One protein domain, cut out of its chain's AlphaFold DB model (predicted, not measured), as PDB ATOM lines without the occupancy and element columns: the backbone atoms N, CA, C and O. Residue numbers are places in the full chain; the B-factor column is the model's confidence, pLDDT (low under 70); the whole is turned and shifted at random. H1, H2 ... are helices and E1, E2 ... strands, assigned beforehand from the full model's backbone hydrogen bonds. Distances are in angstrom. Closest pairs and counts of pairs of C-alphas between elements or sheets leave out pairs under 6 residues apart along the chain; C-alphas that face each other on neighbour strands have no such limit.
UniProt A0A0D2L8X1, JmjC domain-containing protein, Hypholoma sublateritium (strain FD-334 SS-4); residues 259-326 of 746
ATOM      1  N   CYS A 259      39.339 -48.888  -9.333       98.12
ATOM      2  CA  CYS A 259      40.548 -49.449  -8.740       98.12
ATOM      3  C   CYS A 259      40.334 -50.907  -8.308       98.12
ATOM      4  O   CYS A 259      39.335 -51.230  -7.666       98.12
ATOM      5  N   TYR A 260      41.297 -51.777  -8.611       98.12
ATOM      6  CA  TYR A 260      41.214 -53.221  -8.391       98.12
ATOM      7  C   TYR A 260      42.472 -53.748  -7.698       98.12
ATOM      8  O   TYR A 260      43.587 -53.369  -8.057       98.12
ATOM      9  N   ASP A 261      42.311 -54.646  -6.727       97.31
ATOM     10  CA  ASP A 261      43.454 -55.249  -6.022       97.31
ATOM     11  C   ASP A 261      44.170 -56.291  -6.896       97.31
ATOM     12  O   ASP A 261      45.396 -56.396  -6.890       97.31
ATOM     13  N   GLU A 262      43.404 -57.009  -7.718       97.31
ATOM     14  CA  GLU A 262      43.893 -57.973  -8.704       97.31
ATOM     15  C   GLU A 262      43.685 -57.453 -10.132       97.31
ATOM     16  O   GLU A 262      42.858 -56.571 -10.369       97.31
ATOM     17  N   ARG A 263      44.429 -57.999 -11.106       97.12
ATOM     18  CA  ARG A 263      44.258 -57.618 -12.515       97.12
ATOM     19  C   ARG A 263      42.844 -58.024 -12.958       97.12
ATOM     20  O   ARG A 263      42.575 -59.226 -12.997       97.12
ATOM     21  N   PRO A 264      41.965 -57.084 -13.345       97.19
ATOM     22  CA  PRO A 264      40.630 -57.443 -13.805       97.19
ATOM     23  C   PRO A 264      40.698 -58.291 -15.085       97.19
ATOM     24  O   PRO A 264      41.648 -58.197 -15.872       97.19
ATOM     25  N   GLN A 265      39.693 -59.143 -15.292       94.62
ATOM     26  CA  GLN A 265      39.530 -59.904 -16.535       94.62
ATOM     27  C   GLN A 265      39.035 -58.989 -17.668       94.62
ATOM     28  O   GLN A 265      38.427 -57.948 -17.413       94.62
ATOM     29  N   GLY A 266      39.325 -59.364 -18.916       92.50
ATOM     30  CA  GLY A 266      38.946 -58.609 -20.113       92.50
ATOM     31  C   GLY A 266      40.124 -58.055 -20.923       92.50
ATOM     32  O   GLY A 266      41.301 -58.219 -20.580       92.50
ATOM     33  N   GLN A 267      39.779 -57.413 -22.041       94.19
ATOM     34  CA  GLN A 267      40.721 -56.778 -22.965       94.19
ATOM     35  C   GLN A 267      40.877 -55.290 -22.640       94.19
ATOM     36  O   GLN A 267      39.896 -54.545 -22.660       94.19
ATOM     37  N   PHE A 268      42.118 -54.865 -22.404       96.12
ATOM     38  CA  PHE A 268      42.473 -53.492 -22.042       96.12
ATOM     39  C   PHE A 268      43.633 -52.976 -22.894       96.12
ATOM     40  O   PHE A 268      44.432 -53.762 -23.408       96.12
ATOM     41  N   ILE A 269      43.752 -51.653 -22.990       97.00
ATOM     42  CA  ILE A 269      44.968 -50.992 -23.473       97.00
ATOM     43  C   ILE A 269      45.918 -50.891 -22.279       97.00
ATOM     44  O   ILE A 269      45.704 -50.100 -21.360       97.00
ATOM     45  N   GLU A 270      46.932 -51.750 -22.244       97.31
ATOM     46  CA  GLU A 270      47.824 -51.853 -21.092       97.31
ATOM     47  C   GLU A 270      48.948 -50.812 -21.134       97.31
ATOM     48  O   GLU A 270      49.750 -50.779 -22.064       97.31
ATOM     49  N   HIS A 271      49.057 -50.021 -20.068       97.44
ATOM     50  CA  HIS A 271      50.199 -49.147 -19.799       97.44
ATOM     51  C   HIS A 271      50.903 -49.646 -18.536       97.44
ATOM     52  O   HIS A 271      50.802 -49.059 -17.454       97.44
ATOM     53  N   MET A 272      51.559 -50.799 -18.665       96.88
ATOM     54  CA  MET A 272      52.277 -51.430 -17.562       96.88
ATOM     55  C   MET A 272      53.700 -50.878 -17.437       96.88
ATOM     56  O   MET A 272      54.310 -50.526 -18.445       96.88
ATOM     57  N   PRO A 273      54.255 -50.822 -16.213       92.88
ATOM     58  CA  PRO A 273      55.657 -50.484 -16.003       92.88
ATOM     59  C   PRO A 273      56.584 -51.334 -16.884       92.88
ATOM     60  O   PRO A 273      56.470 -52.559 -16.916       92.88
ATOM     61  N   ASP A 274      57.502 -50.674 -17.589       91.75
ATOM     62  CA  ASP A 274      58.421 -51.330 -18.518       91.75
ATOM     63  C   ASP A 274      59.399 -52.288 -17.828       91.75
ATOM     64  O   ASP A 274      59.692 -52.188 -16.631       91.75
ATOM     65  N   ALA A 275      60.030 -53.149 -18.631       87.94
ATOM     66  CA  ALA A 275      61.155 -53.955 -18.178       87.94
ATOM     67  C   ALA A 275      62.245 -53.077 -17.521       87.94
ATOM     68  O   ALA A 275      62.656 -52.028 -18.039       87.94
ATOM     69  N   GLY A 276      62.712 -53.524 -16.352       91.06
ATOM     70  CA  GLY A 276      63.701 -52.819 -15.533       91.06
ATOM     71  C   GLY A 276      63.119 -51.846 -14.504       91.06
ATOM     72  O   GLY A 276      63.897 -51.280 -13.739       91.06
ATOM     73  N   VAL A 277      61.795 -51.673 -14.450       95.69
ATOM     74  CA  VAL A 277      61.115 -50.990 -13.343       95.69
ATOM     75  C   VAL A 277      60.575 -52.036 -12.371       95.69
ATOM     76  O   VAL A 277      59.828 -52.928 -12.769       95.69
ATOM     77  N   VAL A 278      60.941 -51.940 -11.092       96.69
ATOM     78  CA  VAL A 278      60.408 -52.835 -10.054       96.69
ATOM     79  C   VAL A 278      59.203 -52.171  -9.401       96.69
ATOM     80  O   VAL A 278      59.303 -51.080  -8.843       96.69
ATOM     81  N   VAL A 279      58.052 -52.837  -9.462       96.19
ATOM     82  CA  VAL A 279      56.809 -52.374  -8.838       96.19
ATOM     83  C   VAL A 279      56.403 -53.341  -7.741       96.19
ATOM     84  O   VAL A 279      56.421 -54.554  -7.940       96.19
ATOM     85  N   ASP A 280      56.040 -52.796  -6.581       96.94
ATOM     86  CA  ASP A 280      55.530 -53.601  -5.476       96.94
ATOM     87  C   ASP A 280      54.248 -54.333  -5.921       96.94
ATOM     88  O   ASP A 280      53.357 -53.700  -6.509       96.94
ATOM     89  N   PRO A 281      54.123 -55.649  -5.673       96.06
ATOM     90  CA  PRO A 281      52.957 -56.422  -6.086       96.06
ATOM     91  C   PRO A 281      51.644 -55.902  -5.482       96.06
ATOM     92  O   PRO A 281      50.612 -56.048  -6.134       96.06
ATOM     93  N   ARG A 282      51.679 -55.217  -4.329       96.50
ATOM     94  CA  ARG A 282      50.507 -54.602  -3.674       96.50
ATOM     95  C   ARG A 282      50.012 -53.320  -4.348       96.50
ATOM     96  O   ARG A 282      48.947 -52.824  -4.000       96.50
ATOM     97  N   SER A 283      50.766 -52.760  -5.299       97.62
ATOM     98  CA  SER A 283      50.269 -51.661  -6.138       97.62
ATOM     99  C   SER A 283      48.964 -52.099  -6.814       97.62
ATOM    100  O   SER A 283      48.906 -53.146  -7.446       97.62
ATOM    101  N   ARG A 284      47.892 -51.328  -6.652       98.12
ATOM    102  CA  ARG A 284      46.584 -51.675  -7.220       98.12
ATOM    103  C   ARG A 284      46.569 -51.431  -8.729       98.12
ATOM    104  O   ARG A 284      47.419 -50.716  -9.267       98.12
ATOM    105  N   TYR A 285      45.600 -52.014  -9.414       98.50
ATOM    106  CA  TYR A 285      45.305 -51.727 -10.811       98.50
ATOM    107  C   TYR A 285      44.289 -50.591 -10.913       98.50
ATOM    108  O   TYR A 285      43.335 -50.548 -10.143       98.50
ATOM    109  N   GLY A 286      44.477 -49.697 -11.881       98.44
ATOM    110  CA  GLY A 286      43.473 -48.707 -12.270       98.44
ATOM    111  C   GLY A 286      42.966 -49.001 -13.672       98.44
ATOM    112  O   GLY A 286      43.770 -49.052 -14.604       98.44
ATOM    113  N   VAL A 287      41.657 -49.197 -13.822       98.44
ATOM    114  CA  VAL A 287      40.976 -49.172 -15.122       98.44
ATOM    115  C   VAL A 287      40.425 -47.769 -15.300       98.44
ATOM    116  O   VAL A 287      39.559 -47.341 -14.543       98.44
ATOM    117  N   TRP A 288      40.950 -47.050 -16.275       98.38
ATOM    118  CA  TRP A 288      40.510 -45.706 -16.615       98.38
ATOM    119  C   TRP A 288      39.408 -45.779 -17.670       98.38
ATOM    120  O   TRP A 288      39.256 -46.799 -18.359       98.38
ATOM    121  N   ASP A 289      38.676 -44.678 -17.832       97.25
ATOM    122  CA  ASP A 289      37.741 -44.541 -18.945       97.25
ATOM    123  C   ASP A 289      38.433 -44.803 -20.300       97.25
ATOM    124  O   ASP A 289      39.650 -44.700 -20.439       97.25
ATOM    125  N   GLY A 290      37.683 -45.282 -21.291       95.06
ATOM    126  CA  GLY A 290      38.260 -45.760 -22.557       95.06
ATOM    127  C   GLY A 290      38.969 -47.127 -22.484       95.06
ATOM    128  O   GLY A 290      39.384 -47.656 -23.516       95.06
ATOM    129  N   GLY A 291      39.047 -47.765 -21.308       96.62
ATOM    130  CA  GLY A 291      39.578 -49.126 -21.148       96.62
ATOM    131  C   GLY A 291      41.104 -49.202 -21.051       96.62
ATOM    132  O   GLY A 291      41.700 -50.210 -21.444       96.62
ATOM    133  N   HIS A 292      41.738 -48.146 -20.540       97.94
ATOM    134  CA  HIS A 292      43.173 -48.116 -20.267       97.94
ATOM    135  C   HIS A 292      43.469 -48.741 -18.897       97.94
ATOM    136  O   HIS A 292      42.830 -48.393 -17.908       97.94
ATOM    137  N   LEU A 293      44.440 -49.652 -18.813       98.31
ATOM    138  CA  LEU A 293      44.809 -50.351 -17.575       98.31
ATOM    139  C   LEU A 293      46.209 -49.925 -17.114       98.31
ATOM    140  O   LEU A 293      47.157 -49.982 -17.899       98.31
ATOM    141  N   THR A 294      46.359 -49.537 -15.843       98.56
ATOM    142  CA  THR A 294      47.635 -49.076 -15.257       98.56
ATOM    143  C   THR A 294      47.892 -49.660 -13.862       98.56
ATOM    144  O   THR A 294      47.025 -50.311 -13.277       98.56
ATOM    145  N   ARG A 295      49.092 -49.419 -13.310       98.25
ATOM    146  CA  ARG A 295      49.462 -49.722 -11.910       98.25
ATOM    147  C   ARG A 295      49.531 -48.448 -11.077       98.25
ATOM    148  O   ARG A 295      50.318 -47.562 -11.387       98.25
ATOM    149  N   LEU A 296      48.781 -48.352  -9.989       98.38
ATOM    150  CA  LEU A 296      48.677 -47.120  -9.201       98.38
ATOM    151  C   LEU A 296      49.922 -46.857  -8.329       98.38
ATOM    152  O   LEU A 296      50.653 -47.802  -7.993       98.38
ATOM    153  N   PRO A 297      50.210 -45.590  -7.968       98.12
ATOM    154  CA  PRO A 297      51.356 -45.256  -7.127       98.12
ATOM    155  C   PRO A 297      51.282 -45.991  -5.787       98.12
ATOM    156  O   PRO A 297      50.296 -45.907  -5.061       98.12
ATOM    157  N   PHE A 298      52.345 -46.719  -5.456       98.12
ATOM    158  CA  PHE A 298      52.456 -47.441  -4.194       98.12
ATOM    159  C   PHE A 298      53.919 -47.524  -3.785       98.12
ATOM    160  O   PHE A 298      54.744 -48.010  -4.570       98.12
ATOM    161  N   ILE A 299      54.207 -47.075  -2.567       97.81
ATOM    162  CA  ILE A 299      55.495 -47.224  -1.892       97.81
ATOM    163  C   ILE A 299      55.219 -47.941  -0.571       97.81
ATOM    164  O   ILE A 299      54.390 -47.463   0.200       97.81
ATOM    165  N   PRO A 300      55.881 -49.068  -0.274       96.50
ATOM    166  CA  PRO A 300      55.652 -49.749   0.990       96.50
ATOM    167  C   PRO A 300      56.243 -48.963   2.164       96.50
ATOM    168  O   PRO A 300      57.346 -48.415   2.061       96.50
ATOM    169  N   ARG A 301      55.535 -48.934   3.299       94.88
ATOM    170  CA  ARG A 301      56.046 -48.320   4.534       94.88
ATOM    171  C   ARG A 301      57.275 -49.067   5.059       94.88
ATOM    172  O   ARG A 301      57.392 -50.287   4.945       94.88
ATOM    173  N   GLN A 302      58.199 -48.325   5.672       92.25
ATOM    174  CA  GLN A 302      59.436 -48.890   6.234       92.25
ATOM    175  C   GLN A 302      59.191 -49.779   7.461       92.25
ATOM    176  O   GLN A 302      60.020 -50.630   7.773       92.25
ATOM    177  N   ASP A 303      58.057 -49.593   8.138       93.38
ATOM    178  CA  ASP A 303      57.628 -50.400   9.286       93.38
ATOM    179  C   ASP A 303      57.188 -51.827   8.903       93.38
ATOM    180  O   ASP A 303      56.899 -52.636   9.783       93.38
ATOM    181  N   GLY A 304      57.167 -52.151   7.604       88.94
ATOM    182  CA  GLY A 304      56.782 -53.462   7.088       88.94
ATOM    183  C   GLY A 304      55.272 -53.690   7.025       88.94
ATOM    184  O   GLY A 304      54.860 -54.796   6.688       88.94
ATOM    185  N   SER A 305      54.447 -52.680   7.324       90.94
ATOM    186  CA  SER A 305      53.000 -52.777   7.138       90.94
ATOM    187  C   SER A 305      52.619 -52.888   5.658       90.94
ATOM    188  O   SER A 305      53.344 -52.449   4.761       90.94
ATOM    189  N   ASP A 306      51.439 -53.452   5.404       90.12
ATOM    190  CA  ASP A 306      50.857 -53.569   4.060       90.12
ATOM    191  C   ASP A 306      50.212 -52.271   3.550       90.12
ATOM    192  O   ASP A 306      49.443 -52.273   2.591       90.12
ATOM    193  N   CYS A 307      50.544 -51.141   4.169       94.56
ATOM    194  CA  CYS A 307      49.991 -49.842   3.826       94.56
ATOM    195  C   CYS A 307      50.866 -49.101   2.806       94.56
ATOM    196  O   CYS A 307      52.098 -49.197   2.813       94.56
ATOM    197  N   ASN A 308      50.214 -48.292   1.969       96.94
ATOM    198  CA  ASN A 308      50.886 -47.343   1.091       96.94
ATOM    199  C   ASN A 308      51.451 -46.182   1.924       96.94
ATOM    200  O   ASN A 308      50.728 -45.579   2.715       96.94
ATOM    201  N   ALA A 309      52.730 -45.863   1.749       97.00
ATOM    202  CA  ALA A 309      53.372 -44.706   2.368       97.00
ATOM    203  C   ALA A 309      52.946 -43.376   1.718       97.00
ATOM    204  O   ALA A 309      53.167 -42.320   2.299       97.00
ATOM    205  N   LEU A 310      52.341 -43.427   0.525       95.94
ATOM    206  CA  LEU A 310      51.782 -42.267  -0.171       95.94
ATOM    207  C   LEU A 310      50.363 -41.975   0.332       95.94
ATOM    208  O   LEU A 310      49.384 -42.341  -0.323       95.94
ATOM    209  N   GLU A 311      50.258 -41.380   1.522       94.25
ATOM    210  CA  GLU A 311      48.977 -41.125   2.199       94.25
ATOM    211  C   GLU A 311      48.102 -40.103   1.455       94.25
ATOM    212  O   GLU A 311      46.876 -40.219   1.500       94.25
ATOM    213  N   LEU A 312      48.697 -39.145   0.736       92.25
ATOM    214  CA  LEU A 312      47.973 -38.166  -0.076       92.25
ATOM    215  C   LEU A 312      47.913 -38.574  -1.555       92.25
ATOM    216  O   LEU A 312      46.838 -38.610  -2.156       92.25
ATOM    217  N   GLY A 313      49.062 -38.894  -2.149       93.50
ATOM    218  CA  GLY A 313      49.194 -39.098  -3.591       93.50
ATOM    219  C   GLY A 313      48.534 -40.380  -4.091       93.50
ATOM    220  O   GLY A 313      47.964 -40.386  -5.180       93.50
ATOM    221  N   GLY A 314      48.574 -41.457  -3.301       95.75
ATOM    222  CA  GLY A 314      47.915 -42.720  -3.642       95.75
ATOM    223  C   GLY A 314      46.396 -42.548  -3.783       95.75
ATOM    224  O   GLY A 314      45.882 -42.703  -4.893       95.75
ATOM    225  N   PRO A 315      45.687 -42.155  -2.706       95.56
ATOM    226  CA  PRO A 315      44.241 -41.937  -2.741       95.56
ATOM    227  C   PRO A 315      43.787 -40.889  -3.763       95.56
ATOM    228  O   PRO A 315      42.722 -41.033  -4.359       95.56
ATOM    229  N   HIS A 316      44.584 -39.840  -4.004       94.50
ATOM    230  CA  HIS A 316      44.255 -38.842  -5.026       94.50
ATOM    231  C   HIS A 316      44.221 -39.457  -6.431       94.50
ATOM    232  O   HIS A 316      43.265 -39.243  -7.172       94.50
ATOM    233  N   VAL A 317      45.217 -40.273  -6.793       96.69
ATOM    234  CA  VAL A 317      45.229 -40.950  -8.101       96.69
ATOM    235  C   VAL A 317      44.114 -41.992  -8.211       96.69
ATOM    236  O   VAL A 317      43.525 -42.113  -9.281       96.69
ATOM    237  N   GLU A 318      43.759 -42.690  -7.130       96.81
ATOM    238  CA  GLU A 318      42.583 -43.578  -7.117       96.81
ATOM    239  C   GLU A 318      41.293 -42.817  -7.465       96.81
ATOM    240  O   GLU A 318      40.535 -43.243  -8.337       96.81
ATOM    241  N   GLN A 319      41.088 -41.635  -6.877       94.88
ATOM    242  CA  GLN A 319      39.945 -40.782  -7.221       94.88
ATOM    243  C   GLN A 319      39.991 -40.300  -8.677       94.88
ATOM    244  O   GLN A 319      38.943 -40.157  -9.309       94.88
ATOM    245  N   LEU A 320      41.180 -40.048  -9.237       95.69
ATOM    246  CA  LEU A 320      41.316 -39.675 -10.648       95.69
ATOM    247  C   LEU A 320      40.895 -40.797 -11.592       95.69
ATOM    248  O   LEU A 320      40.206 -40.518 -12.573       95.69
ATOM    249  N   VAL A 321      41.276 -42.040 -11.298       97.62
ATOM    250  CA  VAL A 321      40.889 -43.218 -12.092       97.62
ATOM    251  C   VAL A 321      39.368 -43.323 -12.189       97.62
ATOM    252  O   VAL A 321      38.832 -43.560 -13.266       97.62
ATOM    253  N   GLU A 322      38.673 -43.110 -11.073       95.75
ATOM    254  CA  GLU A 322      37.215 -43.248 -10.990       95.75
ATOM    255  C   GLU A 322      36.449 -42.100 -11.651       95.75
ATOM    256  O   GLU A 322      35.346 -42.298 -12.158       95.75
ATOM    257  N   ARG A 323      37.001 -40.885 -11.605       94.88
ATOM    258  CA  ARG A 323      36.255 -39.661 -11.928       94.88
ATOM    259  C   ARG A 323      36.691 -38.976 -13.223       94.88
ATOM    260  O   ARG A 323      36.005 -38.063 -13.679       94.88
ATOM    261  N   SER A 324      37.822 -39.365 -13.808       96.62
ATOM    262  CA  SER A 324      38.241 -38.839 -15.109       96.62
ATOM    263  C   SER A 324      37.544 -39.572 -16.258       96.62
ATOM    264  O   SER A 324      37.344 -40.784 -16.214       96.62
ATOM    265  N   ARG A 325      37.169 -38.815 -17.291       97.75
ATOM    266  CA  ARG A 325      36.602 -39.330 -18.549       97.75
ATOM    267  C   ARG A 325      37.637 -39.263 -19.665       97.75
ATOM    268  O   ARG A 325      38.523 -38.415 -19.593       97.75
ATOM    269  N   ASP A 326      37.521 -40.070 -20.713       98.12
ATOM    270  CA  ASP A 326      38.373 -39.930 -21.900       98.12
ATOM    271  C   ASP A 326      38.176 -38.532 -22.507       98.12
ATOM    272  O   ASP A 326      37.061 -38.106 -22.821       98.12
TER     273      ASP A 326
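AT A GLANCE: This is residues 259 to 326 of the 746 residues of the protein "JmjC domain-containing protein" of Hypholoma sublateritium (strain FD-334 SS-4) (UniProt A0A0D2L8X1). With little regular structure, this is a small three-stranded sheet with helix H1 packed at its E2 edge; long loops, residues 272 to 284 and 296 to 312, link the parts. The 68 printed residues run E1, E2, E3, H1; the mixed sheet has the order E1, E3, E2. The class is mixed, with 22 residues in named elements. The whole is compact, radius of gyration of the C-alphas 12.4 A, spanning 37 by 27 by 19 A.

HOW THE PARTS SIT: Start at residues 259 to 260, paired antiparallel with residues 285 to 286 of E2, residues 285 to 288. Edge strand E1, residues 269 to 271, is parallel to E3, residues 292 to 295, at 27 degrees; N 271 and O 293 are within hydrogen-bond range, 2.9 A. E2 and E3 form an antiparallel hairpin, 152 degrees, with N 288 and O 292 within range at 2.8 A. H1, residues 313 to 323, is on the sheet, height 7.8 A, over none of its strands, but only just: 2 of its C-alphas fall on E2. The closest C-alphas of E2 and H1 are Trp 288 and Val 321, 5.2 A. In H1 every O i to N i+4 pair is within range.

IN THESE COORDINATES: Find C-alpha 269 at (44.968, -50.992, -23.473), where E1 begins, 6.7 A long. E2 measures 9.6 A and E3 10.6 A. H1 runs 15.4 A to C-alpha 323 at (36.255, -39.661, -11.928).

THE WHOLE: The farthest C-alphas, Asp 303 and Asp 326, are 38.1 A apart. The printed part has no cut; E1 to E2 and E3 to H1 are long links. No printed residue is under pLDDT 70.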